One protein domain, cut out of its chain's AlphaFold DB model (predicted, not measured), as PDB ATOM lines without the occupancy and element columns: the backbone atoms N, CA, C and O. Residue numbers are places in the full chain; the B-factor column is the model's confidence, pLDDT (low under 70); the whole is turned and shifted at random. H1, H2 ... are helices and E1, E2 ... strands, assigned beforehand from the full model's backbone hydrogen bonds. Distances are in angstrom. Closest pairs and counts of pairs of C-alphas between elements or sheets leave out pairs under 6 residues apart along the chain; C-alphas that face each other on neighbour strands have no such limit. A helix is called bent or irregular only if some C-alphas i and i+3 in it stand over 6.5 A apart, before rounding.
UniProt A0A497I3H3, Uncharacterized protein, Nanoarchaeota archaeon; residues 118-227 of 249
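What this domain is: This is residues 118 to 227 of the 249 residues of an uncharacterized protein of Nanoarchaeota archaeon (UniProt A0A497I3H3). Two pairs of helices running opposite ways, H1 beside H5a and the helical hairpin H3 with H4, are set crosswise and meet where residues 169 to 173 of H3 touch residues 201 to 206 of H5a; H2 bridges from H1 to H3. A small hairpin, E1 and E2, sits at the side of this body, and bent H5 sends its last residues, 217 to 227, sticking out as an arm. The printed part has 110 residues, in the order H1 E1 E2 H2 H3 H4 H5, mostly helix, with the antiparallel sheet E1 - E2. It is compact, with a radius of gyration of the C-alphas of 14.3 A and spans of 46 by 31 by 23 A.

How they stand to each other: H1, residues 118 to 126, touches H5a, residues 201 to 215, at a shallow tilt of 29 degrees, opposite ways; their closest C-alphas, Ala 126 and Leu 205, are 4.8 A apart. E1, residues 138 to 142, and E2, residues 145 to 148, form an antiparallel hairpin at 160 degrees, with N 139 and O 147 at 2.8 A and N 147 and O 139 at 3.0 A, both within hydrogen-bond range. The closest C-alphas of E1 and H4, residues 188 to 197, are those of Leu 141 and His 190, 6.5 A apart. H2, residues 149 to 163, touches H1 with residues 149 to 153 alone, about perpendicular at 88 degrees, closest at the C-alphas of Glu 120 and Met 150, 6.1 A. H3, residues 169 to 182, is the hub, touching H2, H4 and H5a. With H2 it makes a steep tilt of 69.7 degrees, only just short of about perpendicular, opposite ways; the closest C-alphas, His 163 and Leu 172, are 5.9 A apart. With H4 it forms a helical hairpin at a shallow tilt of 24 degrees, the closest C-alphas, Ile 177 and Glu 188, being 4.5 A apart. With H5a it is about perpendicular at 81 degrees; the closest C-alphas, Gly 169 and Asp 203, are 4.2 A apart. Each O i to N i+4 pair is within hydrogen-bond range in H1, H3, H4, H5a and H5b, residues 218 to 227; in H2 9 of 11 are.

Where its parts are: H1 begins at C-alpha 118, (114.378, 116.285, 99.062). H2 spans 18.5 A and is irregular: C-alphas 155 and 158 are 8.0 A apart. H3 spans 19.9 A, from C-alpha 169 at (121.521, 98.943, 103.329). H5, residues 201 to 227, was assigned as one helix by its hydrogen bonds but is bent, with C-alphas 215 and 218 at 7.1 A; H5a spans 21.1 A, and H5b ends at C-alpha 227, (126.037, 130.519, 111.820).

The domain as a whole: The C-alphas farthest apart, Lys 143 and Leu 226, are 47.1 A apart. The printed part has no cut, and H1 to E1 is the one long link, with 11 residues. No printed residue is under 70 in pLDDT.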
ATOM      1  N   ASN A 118     113.462 117.269  99.644       89.25
ATOM      2  CA  ASN A 118     114.378 116.285  99.062       89.25
ATOM      3  C   ASN A 118     114.353 114.956  99.821       89.25
ATOM      4  O   ASN A 118     114.457 113.905  99.195       89.25
ATOM      5  N   ALA A 119     114.205 114.977 101.151       89.19
ATOM      6  CA  ALA A 119     114.057 113.750 101.929       89.19
ATOM      7  C   ALA A 119     112.751 113.021 101.577       89.19
ATOM      8  O   ALA A 119     112.770 111.808 101.370       89.19
ATOM      9  N   GLU A 120     111.634 113.749 101.461       93.56
ATOM     10  CA  GLU A 120     110.350 113.183 101.040       93.56
ATOM     11  C   GLU A 120     110.456 112.545  99.651       93.56
ATOM     12  O   GLU A 120     110.067 111.390  99.464       93.56
ATOM     13  N   GLU A 121     111.045 113.267  98.695       95.31
ATOM     14  CA  GLU A 121     111.255 112.795  97.328       95.31
ATOM     15  C   GLU A 121     112.153 111.553  97.272       95.31
ATOM     16  O   GLU A 121     111.810 110.573  96.606       95.31
ATOM     17  N   ALA A 122     113.281 111.570  97.985       93.81
ATOM     18  CA  ALA A 122     114.229 110.462  98.034       93.81
ATOM     19  C   ALA A 122     113.586 109.195  98.606       93.81
ATOM     20  O   ALA A 122     113.693 108.118  98.018       93.81
ATOM     21  N   ILE A 123     112.849 109.321  99.714       94.81
ATOM     22  CA  ILE A 123     112.126 108.191 100.307       94.81
ATOM     23  C   ILE A 123     111.070 107.674  99.327       94.81
ATOM     24  O   ILE A 123     110.967 106.467  99.112       94.81
ATOM     25  N   ARG A 124     110.319 108.568  98.676       96.19
ATOM     26  CA  ARG A 124     109.304 108.181  97.691       96.19
ATOM     27  C   ARG A 124     109.892 107.408  96.508       96.19
ATOM     28  O   ARG A 124     109.238 106.491  96.019       96.19
ATOM     29  N   ARG A 125     111.095 107.761  96.049       95.62
ATOM     30  CA  ARG A 125     111.804 107.066  94.956       95.62
ATOM     31  C   ARG A 125     112.407 105.733  95.386       95.62
ATOM     32  O   ARG A 125     112.433 104.796  94.592       95.62
ATOM     33  N   ALA A 126     112.882 105.644  96.626       95.25
ATOM     34  CA  ALA A 126     113.489 104.430  97.156       95.25
ATOM     35  C   ALA A 126     112.468 103.303  97.376       95.25
ATOM     36  O   ALA A 126     112.759 102.126  97.121       95.25
ATOM     37  N   PHE A 127     111.277 103.663  97.860       95.19
ATOM     38  CA  PHE A 127     110.210 102.715  98.152       95.19
ATOM     39  C   PHE A 127     109.507 102.239  96.869       95.19
ATOM     40  O   PHE A 127     109.172 103.052  96.007       95.19
ATOM     41  N   PRO A 128     109.219 100.928  96.741       92.38
ATOM     42  CA  PRO A 128     108.427 100.411  95.636       92.38
ATOM     43  C   PRO A 128     107.078 101.139  95.501       92.38
ATOM     44  O   PRO A 128     106.432 101.391  96.521       92.38
ATOM     45  N   PRO A 129     106.582 101.414  94.279       91.50
ATOM     46  CA  PRO A 129     105.337 102.161  94.079       91.50
ATOM     47  C   PRO A 129     104.121 101.560  94.796       91.50
ATOM     48  O   PRO A 129     103.257 102.291  95.268       91.50
ATOM     49  N   GLN A 130     104.059 100.231  94.934       91.19
ATOM     50  CA  GLN A 130     102.995  99.538  95.670       91.19
ATOM     51  C   GLN A 130     103.021  99.777  97.189       91.19
ATOM     52  O   GLN A 130     102.041  99.484  97.871       91.19
ATOM     53  N   MET A 131     104.136 100.283  97.719       93.38
ATOM     54  CA  MET A 131     104.314 100.647  99.124       93.38
ATOM     55  C   MET A 131     104.103 102.140  99.367       93.38
ATOM     56  O   MET A 131     104.203 102.577 100.509       93.38
ATOM     57  N   ILE A 132     103.805 102.925  98.333       95.31
ATOM     58  CA  ILE A 132     103.497 104.345  98.450       95.31
ATOM     59  C   ILE A 132     102.001 104.550  98.201       95.31
ATOM     60  O   ILE A 132     101.388 103.922  97.336       95.31
ATOM     61  N   SER A 133     101.375 105.411  98.999       93.25
ATOM     62  CA  SER A 133      99.971 105.780  98.828       93.25
ATOM     63  C   SER A 133      99.726 106.449  97.471       93.25
ATOM     64  O   SER A 133     100.615 107.048  96.875       93.25
ATOM     65  N   LYS A 134      98.482 106.396  96.975       90.38
ATOM     66  CA  LYS A 134      98.126 106.977  95.663       90.38
ATOM     67  C   LYS A 134      98.401 108.481  95.555       90.38
ATOM     68  O   LYS A 134      98.633 108.970  94.458       90.38
ATOM     69  N   ASP A 135      98.334 109.202  96.671       91.00
ATOM     70  CA  ASP A 135      98.653 110.630  96.753       91.00
ATOM     71  C   ASP A 135     100.160 110.911  96.906       91.00
ATOM     72  O   ASP A 135     100.563 112.070  96.913       91.00
ATOM     73  N   GLY A 136     100.990 109.868  97.021       91.69
ATOM     74  CA  GLY A 136     102.446 109.960  97.095       91.69
ATOM     75  C   GLY A 136     103.012 110.364  98.456       91.69
ATOM     76  O   GLY A 136     104.223 110.530  98.548       91.69
ATOM     77  N   LYS A 137     102.176 110.539  99.489       93.56
ATOM     78  CA  LYS A 137     102.573 111.166 100.767       93.56
ATOM     79  C   LYS A 137     102.852 110.194 101.908       93.56
ATOM     80  O   LYS A 137     103.383 110.597 102.942       93.56
ATOM     81  N   SER A 138     102.451 108.933 101.774       96.25
ATOM     82  CA  SER A 138     102.519 107.948 102.854       96.25
ATOM     83  C   SER A 138     103.129 106.628 102.404       96.25
ATOM     84  O   SER A 138     102.912 106.173 101.285       96.25
ATOM     85  N   ILE A 139     103.833 105.981 103.330       95.81
ATOM     86  CA  ILE A 139     104.326 104.612 103.211       95.81
ATOM     87  C   ILE A 139     103.240 103.663 103.725       95.81
ATOM     88  O   ILE A 139     102.727 103.820 104.837       95.81
ATOM     89  N   ILE A 140     102.893 102.663 102.923       93.88
ATOM     90  CA  ILE A 140     101.947 101.601 103.246       93.88
ATOM     91  C   ILE A 140     102.697 100.518 104.023       93.88
ATOM     92  O   ILE A 140     103.599  99.863 103.507       93.88
ATOM     93  N   LEU A 141     102.305 100.308 105.278       88.06
ATOM     94  CA  LEU A 141     102.945  99.355 106.189       88.06
ATOM     95  C   LEU A 141     102.305  97.950 106.126       88.06
ATOM     96  O   LEU A 141     102.816  97.000 106.717       88.06
ATOM     97  N   GLY A 142     101.187  97.812 105.406       79.19
ATOM     98  CA  GLY A 142     100.403  96.580 105.271       79.19
ATOM     99  C   GLY A 142      99.137  96.566 106.141       79.19
ATOM    100  O   GLY A 142      98.997  97.346 107.079       79.19
ATOM    101  N   LYS A 143      98.173  95.691 105.807       75.38
ATOM    102  CA  LYS A 143      96.873  95.529 106.511       75.38
ATOM    103  C   LYS A 143      96.103  96.841 106.766       75.38
ATOM    104  O   LYS A 143      95.450  96.990 107.793       75.38
ATOM    105  N   GLY A 144      96.180  97.793 105.832       77.00
ATOM    106  CA  GLY A 144      95.505  99.092 105.938       77.00
ATOM    107  C   GLY A 144      96.219 100.131 106.811       77.00
ATOM    108  O   GLY A 144      95.692 101.227 106.975       77.00
ATOM    109  N   ALA A 145      97.406  99.827 107.346       87.75
ATOM    110  CA  ALA A 145      98.227 100.792 108.072       87.75
ATOM    111  C   ALA A 145      99.084 101.635 107.113       87.75
ATOM    112  O   ALA A 145      99.666 101.118 106.154       87.75
ATOM    113  N   PHE A 146      99.184 102.930 107.406       93.38
ATOM    114  CA  PHE A 146      99.970 103.905 106.655       93.38
ATOM    115  C   PHE A 146     100.672 104.879 107.609       93.38
ATOM    116  O   PHE A 146     100.201 105.127 108.721       93.38
ATOM    117  N   ILE A 147     101.796 105.436 107.166       95.44
ATOM    118  CA  ILE A 147     102.514 106.512 107.853       95.44
ATOM    119  C   ILE A 147     102.958 107.560 106.837       95.44
ATOM    120  O   ILE A 147     103.503 107.211 105.796       95.44
ATOM    121  N   GLU A 148     102.747 108.838 107.141       96.38
ATOM    122  CA  GLU A 148     103.270 109.935 106.320       96.38
ATOM    123  C   GLU A 148     104.795 109.835 106.203       96.38
ATOM    124  O   GLU A 148     105.479 109.621 107.207       96.38
ATOM    125  N   ILE A 149     105.331 110.020 104.996       95.81
ATOM    126  CA  ILE A 149     106.763 109.866 104.699       95.81
ATOM    127  C   ILE A 149     107.610 110.728 105.637       95.81
ATOM    128  O   ILE A 149     108.522 110.218 106.286       95.81
ATOM    129  N   MET A 150     107.267 112.010 105.788       92.75
ATOM    130  CA  MET A 150     108.022 112.917 106.657       92.75
ATOM    131  C   MET A 150     107.915 112.553 108.134       92.75
ATOM    132  O   MET A 150     108.885 112.685 108.876       92.75
ATOM    133  N   LYS A 151     106.771 112.020 108.572       94.50
ATOM    134  CA  LYS A 151     106.626 111.515 109.940       94.50
ATOM    135  C   LYS A 151     107.489 110.276 110.164       94.50
ATOM    136  O   LYS A 151     108.097 110.148 111.222       94.50
ATOM    137  N   TRP A 152     107.552 109.376 109.185       95.31
ATOM    138  CA  TRP A 152     108.443 108.221 109.225       95.31
ATOM    139  C   TRP A 152     109.909 108.664 109.260       95.31
ATOM    140  O   TRP A 152     110.650 108.231 110.138       95.31
ATOM    141  N   PHE A 153     110.307 109.594 108.389       92.00
ATOM    142  CA  PHE A 153     111.662 110.136 108.367       92.00
ATOM    143  C   PHE A 153     112.043 110.752 109.715       92.00
ATOM    144  O   PHE A 153     113.055 110.373 110.288       92.00
ATOM    145  N   GLU A 154     111.199 111.609 110.293       88.12
ATOM    146  CA  GLU A 154     111.459 112.238 111.594       88.12
ATOM    147  C   GLU A 154     111.643 111.233 112.741       88.12
ATOM    148  O   GLU A 154     112.437 111.476 113.652       88.12
ATOM    149  N   LEU A 155     110.954 110.087 112.702       93.12
ATOM    150  CA  LEU A 155     111.107 109.031 113.711       93.12
ATOM    151  C   LEU A 155     112.471 108.333 113.644       93.12
ATOM    152  O   LEU A 155     112.982 107.892 114.681       93.12
ATOM    153  N   PHE A 156     113.038 108.223 112.441       92.44
ATOM    154  CA  PHE A 156     114.227 107.419 112.157       92.44
ATOM    155  C   PHE A 156     115.442 108.235 111.696       92.44
ATOM    156  O   PHE A 156     116.509 107.656 111.498       92.44
ATOM    157  N   LYS A 157     115.322 109.562 111.572       85.19
ATOM    158  CA  LYS A 157     116.355 110.447 111.013       85.19
ATOM    159  C   LYS A 157     117.714 110.297 111.680       85.19
ATOM    160  O   LYS A 157     118.721 110.342 110.986       85.19
ATOM    161  N   ASP A 158     117.754 110.074 112.993       84.06
ATOM    162  CA  ASP A 158     119.009 109.928 113.731       84.06
ATOM    163  C   ASP A 158     119.738 108.646 113.302       84.06
ATOM    164  O   ASP A 158     120.937 108.665 113.035       84.06
ATOM    165  N   VAL A 159     118.999 107.538 113.164       91.88
ATOM    166  CA  VAL A 159     119.542 106.252 112.700       91.88
ATOM    167  C   VAL A 159     119.979 106.357 111.245       91.88
ATOM    168  O   VAL A 159     121.092 105.959 110.916       91.88
ATOM    169  N   ILE A 160     119.131 106.938 110.395       88.12
ATOM    170  CA  ILE A 160     119.412 107.140 108.971       88.12
ATOM    171  C   ILE A 160     120.671 107.990 108.789       88.12
ATOM    172  O   ILE A 160     121.561 107.601 108.046       88.12
ATOM    173  N   THR A 161     120.786 109.109 109.509       82.50
ATOM    174  CA  THR A 161     121.939 110.018 109.417       82.50
ATOM    175  C   THR A 161     123.234 109.326 109.837       82.50
ATOM    176  O   THR A 161     124.258 109.514 109.188       82.50
ATOM    177  N   LEU A 162     123.198 108.491 110.884       85.31
ATOM    178  CA  LEU A 162     124.365 107.721 111.332       85.31
ATOM    179  C   LEU A 162     124.854 106.707 110.289       85.31
ATOM    180  O   LEU A 162     126.047 106.423 110.251       85.31
ATOM    181  N   HIS A 163     123.950 106.182 109.459       88.50
ATOM    182  CA  HIS A 163     124.261 105.151 108.466       88.50
ATOM    183  C   HIS A 163     124.274 105.698 107.027       88.50
ATOM    184  O   HIS A 163     124.458 104.938 106.085       88.50
ATOM    185  N   LEU A 164     124.116 107.013 106.831       76.88
ATOM    186  CA  LEU A 164     124.040 107.643 105.506       76.88
ATOM    187  C   LEU A 164     125.345 107.518 104.703       76.88
ATOM    188  O   LEU A 164     125.342 107.625 103.480       76.88
ATOM    189  N   THR A 165     126.467 107.322 105.398       73.75
ATOM    190  CA  THR A 165     127.789 107.093 104.798       73.75
ATOM    191  C   THR A 165     128.143 105.613 104.693       73.75
ATOM    192  O   THR A 165     129.291 105.288 104.401       73.75
ATOM    193  N   GLU A 166     127.217 104.709 105.014       77.75
ATOM    194  CA  GLU A 166     127.436 103.281 104.827       77.75
ATOM    195  C   GLU A 166     127.073 102.844 103.410       77.75
ATOM    196  O   GLU A 166     126.055 103.252 102.864       77.75
ATOM    197  N   ASP A 167     127.855 101.915 102.865       76.19
ATOM    198  CA  ASP A 167     127.601 101.315 101.548       76.19
ATOM    199  C   ASP A 167     126.733 100.043 101.639       76.19
ATOM    200  O   ASP A 167     126.744  99.207 100.737       76.19
ATOM    201  N   ASN A 168     126.050  99.818 102.768       87.56
ATOM    202  CA  ASN A 168     125.326  98.572 103.029       87.56
ATOM    203  C   ASN A 168     123.964  98.826 103.686       87.56
ATOM    204  O   ASN A 168     123.855  98.973 104.905       87.56
ATOM    205  N   GLY A 169     122.901  98.774 102.887       89.88
ATOM    206  CA  GLY A 169     121.521  98.943 103.329       89.88
ATOM    207  C   GLY A 169     121.061  97.902 104.346       89.88
ATOM    208  O   GLY A 169     120.182  98.187 105.160       89.88
ATOM    209  N   MET A 170     121.674  96.717 104.398       93.38
ATOM    210  CA  MET A 170     121.316  95.713 105.407       93.38
ATOM    211  C   MET A 170     121.732  96.131 106.814       93.38
ATOM    212  O   MET A 170     121.006  95.837 107.765       93.38
ATOM    213  N   LYS A 171     122.837  96.867 106.954       93.19
ATOM    214  CA  LYS A 171     123.220  97.453 108.242       93.19
ATOM    215  C   LYS A 171     122.239  98.537 108.673       93.19
ATOM    216  O   LYS A 171     121.778  98.505 109.811       93.19
ATOM    217  N   LEU A 172     121.827  99.417 107.750       93.38
ATOM    218  CA  LEU A 172     120.752 100.379 108.010       93.38
ATOM    219  C   LEU A 172     119.470  99.660 108.462       93.38
ATOM    220  O   LEU A 172     118.859 100.050 109.455       93.38
ATOM    221  N   CYS A 173     119.065  98.594 107.767       95.69
ATOM    222  CA  CYS A 173     117.890  97.799 108.127       95.69
ATOM    223  C   CYS A 173     117.987  97.240 109.556       95.69
ATOM    224  O   CYS A 173     117.046  97.360 110.343       95.69
ATOM    225  N   GLU A 174     119.128  96.647 109.911       95.81
ATOM    226  CA  GLU A 174     119.368  96.073 111.238       95.81
ATOM    227  C   GLU A 174     119.373  97.140 112.334       95.81
ATOM    228  O   GLU A 174     118.731  96.950 113.369       95.81
ATOM    229  N   ALA A 175     119.981  98.297 112.076       95.12
ATOM    230  CA  ALA A 175     119.965  99.429 112.993       95.12
ATOM    231  C   ALA A 175     118.549  99.994 113.199       95.12
ATOM    232  O   ALA A 175     118.168 100.327 114.323       95.12
ATOM    233  N   LEU A 176     117.736 100.068 112.139       95.75
ATOM    234  CA  LEU A 176     116.333 100.490 112.225       95.75
ATOM    235  C   LEU A 176     115.487  99.502 113.041       95.75
ATOM    236  O   LEU A 176     114.662  99.931 113.853       95.75
ATOM    237  N   ILE A 177     115.708  98.195 112.865       97.31
ATOM    238  CA  ILE A 177     115.080  97.141 113.676       97.31
ATOM    239  C   ILE A 177     115.465  97.316 115.146       97.31
ATOM    240  O   ILE A 177     114.580  97.457 115.990       97.31
ATOM    241  N   GLU A 178     116.763  97.367 115.450       97.31
ATOM    242  CA  GLU A 178     117.268  97.479 116.820       97.31
ATOM    243  C   GLU A 178     116.754  98.749 117.509       97.31
ATOM    244  O   GLU A 178     116.298  98.712 118.657       97.31
ATOM    245  N   TYR A 179     116.779  99.882 116.806       96.44
ATOM    246  CA  TYR A 179     116.258 101.145 117.311       96.44
ATOM    247  C   TYR A 179     114.759 101.061 117.622       96.44
ATOM    248  O   TYR A 179     114.320 101.502 118.691       96.44
ATOM    249  N   SER A 180     113.979 100.457 116.721       95.94
ATOM    250  CA  SER A 180     112.540 100.266 116.912       95.94
ATOM    251  C   SER A 180     112.228  99.366 118.112       95.94
ATOM    252  O   SER A 180     111.341  99.694 118.903       95.94
ATOM    253  N   GLU A 181     112.996  98.291 118.307       96.94
ATOM    254  CA  GLU A 181     112.846  97.367 119.436       96.94
ATOM    255  C   GLU A 181     113.208  98.010 120.769       96.94
ATOM    256  O   GLU A 181     112.419  97.959 121.718       96.94
ATOM    257  N   LYS A 182     114.366  98.682 120.836       96.00
ATOM    258  CA  LYS A 182     114.811  99.397 122.042       96.00
ATOM    259  C   LYS A 182     113.785 100.430 122.493       96.00
ATOM    260  O   LYS A 182     113.551 100.584 123.691       96.00
ATOM    261  N   ARG A 183     113.151 101.117 121.540       94.06
ATOM    262  CA  ARG A 183     112.112 102.121 121.807       94.06
ATOM    263  C   ARG A 183     110.690 101.557 121.851       94.06
ATOM    264  O   ARG A 183     109.764 102.322 122.099       94.06
ATOM    265  N   ARG A 184     110.509 100.245 121.653       93.31
ATOM    266  CA  ARG A 184     109.209  99.547 121.643       93.31
ATOM    267  C   ARG A 184     108.185 100.200 120.705       93.31
ATOM    268  O   ARG A 184     107.026 100.379 121.072       93.31
ATOM    269  N   MET A 185     108.619 100.587 119.507       90.56
ATOM    270  CA  MET A 185     107.789 101.356 118.572       90.56
ATOM    271  C   MET A 185     106.891 100.481 117.686       90.56
ATOM    272  O   MET A 185     105.930 100.998 117.122       90.56
ATOM    273  N   GLY A 186     107.190  99.185 117.541       90.69
ATOM    274  CA  GLY A 186     106.401  98.238 116.744       90.69
ATOM    275  C   GLY A 186     106.742  98.207 115.247       90.69
ATOM    276  O   GLY A 186     106.144  97.422 114.508       90.69
ATOM    277  N   TYR A 187     107.691  99.031 114.777       92.81
ATOM    278  CA  TYR A 187     108.094  99.071 113.363       92.81
ATOM    279  C   TYR A 187     109.085  97.968 112.989       92.81
ATOM    280  O   TYR A 187     109.237  97.667 111.805       92.81
ATOM    281  N   GLU A 188     109.704  97.303 113.967       95.12
ATOM    282  CA  GLU A 188     110.654  96.212 113.743       95.12
ATOM    283  C   GLU A 188     110.062  95.088 112.884       95.12
ATOM    284  O   GLU A 188     110.761  94.461 112.089       95.12
ATOM    285  N   ARG A 189     108.751  94.849 113.009       93.31
ATOM    286  CA  ARG A 189     108.032  93.842 112.222       93.31
ATOM    287  C   ARG A 189     107.972  94.227 110.750       93.31
ATOM    288  O   ARG A 189     108.208  93.374 109.903       93.31
ATOM    289  N   HIS A 190     107.700  95.498 110.452       93.44
ATOM    290  CA  HIS A 190     107.644  96.001 109.080       93.44
ATOM    291  C   HIS A 190     109.021  95.940 108.422       93.44
ATOM    292  O   HIS A 190     109.137  95.409 107.326       93.44
ATOM    293  N   PHE A 191     110.077  96.360 109.124       94.44
ATOM    294  CA  PHE A 191     111.439  96.275 108.596       94.44
ATOM    295  C   PHE A 191     111.879  94.835 108.317       94.44
ATOM    296  O   PHE A 191     112.479  94.581 107.279       94.44
ATOM    297  N   ARG A 192     111.534  93.875 109.188       94.88
ATOM    298  CA  ARG A 192     111.803  92.446 108.948       94.88
ATOM    299  C   ARG A 192     111.073  91.907 107.722       94.88
ATOM    300  O   ARG A 192     111.662  91.142 106.970       94.88
ATOM    301  N   VAL A 193     109.814  92.298 107.523       93.38
ATOM    302  CA  VAL A 193     109.042  91.919 106.331       93.38
ATOM    303  C   VAL A 193     109.671  92.530 105.082       93.38
ATOM    304  O   VAL A 193     109.976  91.805 104.144       93.38
ATOM    305  N   TRP A 194     109.971  93.830 105.095       93.50
ATOM    306  CA  TRP A 194     110.593  94.507 103.956       93.50
ATOM    307  C   TRP A 194     111.980  93.957 103.631       93.50
ATOM    308  O   TRP A 194     112.295  93.799 102.462       93.50
ATOM    309  N   LYS A 195     112.778  93.581 104.638       93.44
ATOM    310  CA  LYS A 195     114.074  92.905 104.449       93.44
ATOM    311  C   LYS A 195     113.941  91.608 103.640       93.44
ATOM    312  O   LYS A 195     114.855  91.262 102.900       93.44
ATOM    313  N   LEU A 196     112.836  90.879 103.811       92.75
ATOM    314  CA  LEU A 196     112.582  89.609 103.127       92.75
ATOM    315  C   LEU A 196     111.929  89.806 101.753       92.75
ATOM    316  O   LEU A 196     112.304  89.127 100.802       92.75
ATOM    317  N   GLU A 197     110.952  90.707 101.655       92.75
ATOM    318  CA  GLU A 197     110.153  90.922 100.439       92.75
ATOM    319  C   GLU A 197     110.821  91.878  99.437       92.75
ATOM    320  O   GLU A 197     110.606  91.761  98.231       92.75
ATOM    321  N   HIS A 198     111.637  92.810  99.931       92.38
ATOM    322  CA  HIS A 198     112.299  93.874  99.173       92.38
ATOM    323  C   HIS A 198     113.744  94.072  99.672       92.38
ATOM    324  O   HIS A 198     114.058  95.118 100.250       92.38
ATOM    325  N   PRO A 199     114.635  93.077  99.499       88.81
ATOM    326  CA  PRO A 199     115.992  93.116 100.052       88.81
ATOM    327  C   PRO A 199     116.808  94.330  99.583       88.81
ATOM    328  O   PRO A 199     117.629  94.840 100.337       88.81
ATOM    329  N   GLU A 200     116.544  94.840  98.380       92.94
ATOM    330  CA  GLU A 200     117.223  95.997  97.794       92.94
ATOM    331  C   GLU A 200     116.681  97.359  98.271       92.94
ATOM    332  O   GLU A 200     117.237  98.404  97.930       92.94
ATOM    333  N   LEU A 201     115.581  97.382  99.039       94.94
ATOM    334  CA  LEU A 201     114.928  98.619  99.490       94.94
ATOM    335  C   LEU A 201     115.892  99.539 100.238       94.94
ATOM    336  O   LEU A 201     115.910 100.742  99.993       94.94
ATOM    337  N   PHE A 202     116.663  98.985 101.170       94.75
ATOM    338  CA  PHE A 202     117.509  99.787 102.048       94.75
ATOM    339  C   PHE A 202     118.767 100.293 101.340       94.75
ATOM    340  O   PHE A 202     119.230 101.383 101.666       94.75
ATOM    341  N   ASP A 203     119.267  99.559 100.342       94.12
ATOM    342  CA  ASP A 203     120.341 100.039  99.467       94.12
ATOM    343  C   ASP A 203     119.847 101.221  98.621       94.12
ATOM    344  O   ASP A 203     120.463 102.284  98.633       94.12
ATOM    345  N   ARG A 204     118.670 101.090  97.979       95.12
ATOM    346  CA  ARG A 204     118.040 102.202  97.240       95.12
ATOM    347  C   ARG A 204     117.757 103.406  98.136       95.12
ATOM    348  O   ARG A 204     117.908 104.544  97.706       95.12
ATOM    349  N   LEU A 205     117.326 103.163  99.374       94.56
ATOM    350  CA  LEU A 205     117.046 104.223 100.339       94.56
ATOM    351  C   LEU A 205     118.307 105.011 100.690       94.56
ATOM    352  O   LEU A 205     118.259 106.238 100.686       94.56
ATOM    353  N   LEU A 206     119.419 104.326 100.968       92.38
ATOM    354  CA  LEU A 206     120.703 104.985 101.201       92.38
ATOM    355  C   LEU A 206     121.164 105.751  99.962       92.38
ATOM    356  O   LEU A 206     121.554 106.907 100.091       92.38
ATOM    357  N   GLU A 207     121.062 105.152  98.775       93.88
ATOM    358  CA  GLU A 207     121.464 105.791  97.520       93.88
ATOM    359  C   GLU A 207     120.688 107.095  97.261       93.88
ATOM    360  O   GLU A 207     121.289 108.145  97.022       93.88
ATOM    361  N   GLU A 208     119.356 107.060  97.340       94.44
ATOM    362  CA  GLU A 208     118.520 108.240  97.089       94.44
ATOM    363  C   GLU A 208     118.688 109.308  98.177       94.44
ATOM    364  O   GLU A 208     118.744 110.501  97.867       94.44
ATOM    365  N   LEU A 209     118.832 108.915  99.447       89.38
ATOM    366  CA  LEU A 209     119.101 109.865 100.530       89.38
ATOM    367  C   LEU A 209     120.507 110.464 100.442       89.38
ATOM    368  O   LEU A 209     120.690 111.624 100.806       89.38
ATOM    369  N   HIS A 210     121.492 109.717  99.941       90.06
ATOM    370  CA  HIS A 210     122.833 110.232  99.686       90.06
ATOM    371  C   HIS A 210     122.816 111.278  98.566       90.06
ATOM    372  O   HIS A 210     123.390 112.354  98.731       90.06
ATOM    373  N   LYS A 211     122.092 111.019  97.466       91.50
ATOM    374  CA  LYS A 211     121.874 112.008  96.392       91.50
ATOM    375  C   LYS A 211     121.220 113.279  96.937       91.50
ATOM    376  O   LYS A 211     121.768 114.364  96.771       91.50
ATOM    377  N   ALA A 212     120.119 113.134  97.679       89.56
ATOM    378  CA  ALA A 212     119.445 114.257  98.332       89.56
ATOM    379  C   ALA A 212     120.377 115.028  99.283       89.56
ATOM    380  O   ALA A 212     120.348 116.258  99.335       89.56
ATOM    381  N   HIS A 213     121.227 114.324 100.035       86.25
ATOM    382  CA  HIS A 213     122.201 114.957 100.917       86.25
ATOM    383  C   HIS A 213     123.230 115.784 100.143       86.25
ATOM    384  O   HIS A 213     123.487 116.928 100.521       86.25
ATOM    385  N   GLU A 214     123.798 115.244  99.064       89.19
ATOM    386  CA  GLU A 214     124.758 115.971  98.229       89.19
ATOM    387  C   GLU A 214     124.122 117.191  97.543       89.19
ATOM    388  O   GLU A 214     124.760 118.246  97.499       89.19
ATOM    389  N   ASP A 215     122.857 117.108  97.124       89.25
ATOM    390  CA  ASP A 215     122.113 118.241  96.553       89.25
ATOM    391  C   ASP A 215     121.910 119.378  97.575       89.25
ATOM    392  O   ASP A 215     121.979 120.564  97.243       89.25
ATOM    393  N   ILE A 216     121.714 119.039  98.853       87.94
ATOM    394  CA  ILE A 216     121.465 120.016  99.927       87.94
ATOM    395  C   ILE A 216     122.760 120.528 100.575       87.94
ATOM    396  O   ILE A 216     122.791 121.607 101.177       87.94
ATOM    397  N   LYS A 217     123.866 119.799 100.435       86.75
ATOM    398  CA  LYS A 217     125.169 120.103 101.045       86.75
ATOM    399  C   LYS A 217     125.672 121.535 100.809       86.75
ATOM    400  O   LYS A 217     126.163 122.129 101.774       86.75
ATOM    401  N   PRO A 218     125.554 122.151  99.614       93.25
ATOM    402  CA  PRO A 218     125.934 123.552  99.422       93.25
ATOM    403  C   PRO A 218     125.124 124.512 100.303       93.25
ATOM    404  O   PRO A 218     125.675 125.463 100.856       93.25
ATOM    405  N   HIS A 219     123.834 124.232 100.494       90.38
ATOM    406  CA  HIS A 219     122.935 125.045 101.309       90.38
ATOM    407  C   HIS A 219     123.181 124.870 102.813       90.38
ATOM    408  O   HIS A 219     123.085 125.832 103.577       90.38
ATOM    409  N   LEU A 220     123.568 123.665 103.248       83.94
ATOM    410  CA  LEU A 220     124.026 123.437 104.624       83.94
ATOM    411  C   LEU A 220     125.312 124.216 104.915       83.94
ATOM    412  O   LEU A 220     125.416 124.836 105.970       83.94
ATOM    413  N   LYS A 221     126.255 124.254 103.963       90.88
ATOM    414  CA  LYS A 221     127.485 125.058 104.081       90.88
ATOM    415  C   LYS A 221     127.204 126.559 104.145       90.88
ATOM    416  O   LYS A 221     127.859 127.265 104.907       90.88
ATOM    417  N   GLU A 222     126.236 127.056 103.376       92.12
ATOM    418  CA  GLU A 222     125.783 128.453 103.456       92.12
ATOM    419  C   GLU A 222     125.240 128.777 104.859       92.12
ATOM    420  O   GLU A 222     125.659 129.757 105.481       92.12
ATOM    421  N   LEU A 223     124.360 127.921 105.391       86.56
ATOM    422  CA  LEU A 223     123.793 128.076 106.733       86.56
ATOM    423  C   LEU A 223     124.867 127.997 107.831       86.56
ATOM    424  O   LEU A 223     124.836 128.778 108.782       86.56
ATOM    425  N   GLU A 224     125.838 127.092 107.693       87.75
ATOM    426  CA  GLU A 224     126.990 126.985 108.590       87.75
ATOM    427  C   GLU A 224     127.870 128.245 108.537       87.75
ATOM    428  O   GLU A 224     128.297 128.756 109.576       87.75
ATOM    429  N   GLY A 225     128.102 128.795 107.343       90.62
ATOM    430  CA  GLY A 225     128.819 130.055 107.152       90.62
ATOM    431  C   GLY A 225     128.159 131.215 107.899       90.62
ATOM    432  O   GLY A 225     128.823 131.898 108.684       90.62
ATOM    433  N   LEU A 226     126.843 131.377 107.732       89.56
ATOM    434  CA  LEU A 226     126.054 132.387 108.448       89.56
ATOM    435  C   LEU A 226     126.056 132.149 109.962       89.56
ATOM    436  O   LEU A 226     126.207 133.095 110.732       89.56
ATOM    437  N   SER A 227     125.944 130.894 110.403       86.81
ATOM    438  CA  SER A 227     126.037 130.519 111.820       86.81
ATOM    439  C   SER A 227     127.376 130.949 112.433       86.81
ATOM    440  O   SER A 227     127.427 131.602 113.479       86.81
TER     441      SER A 227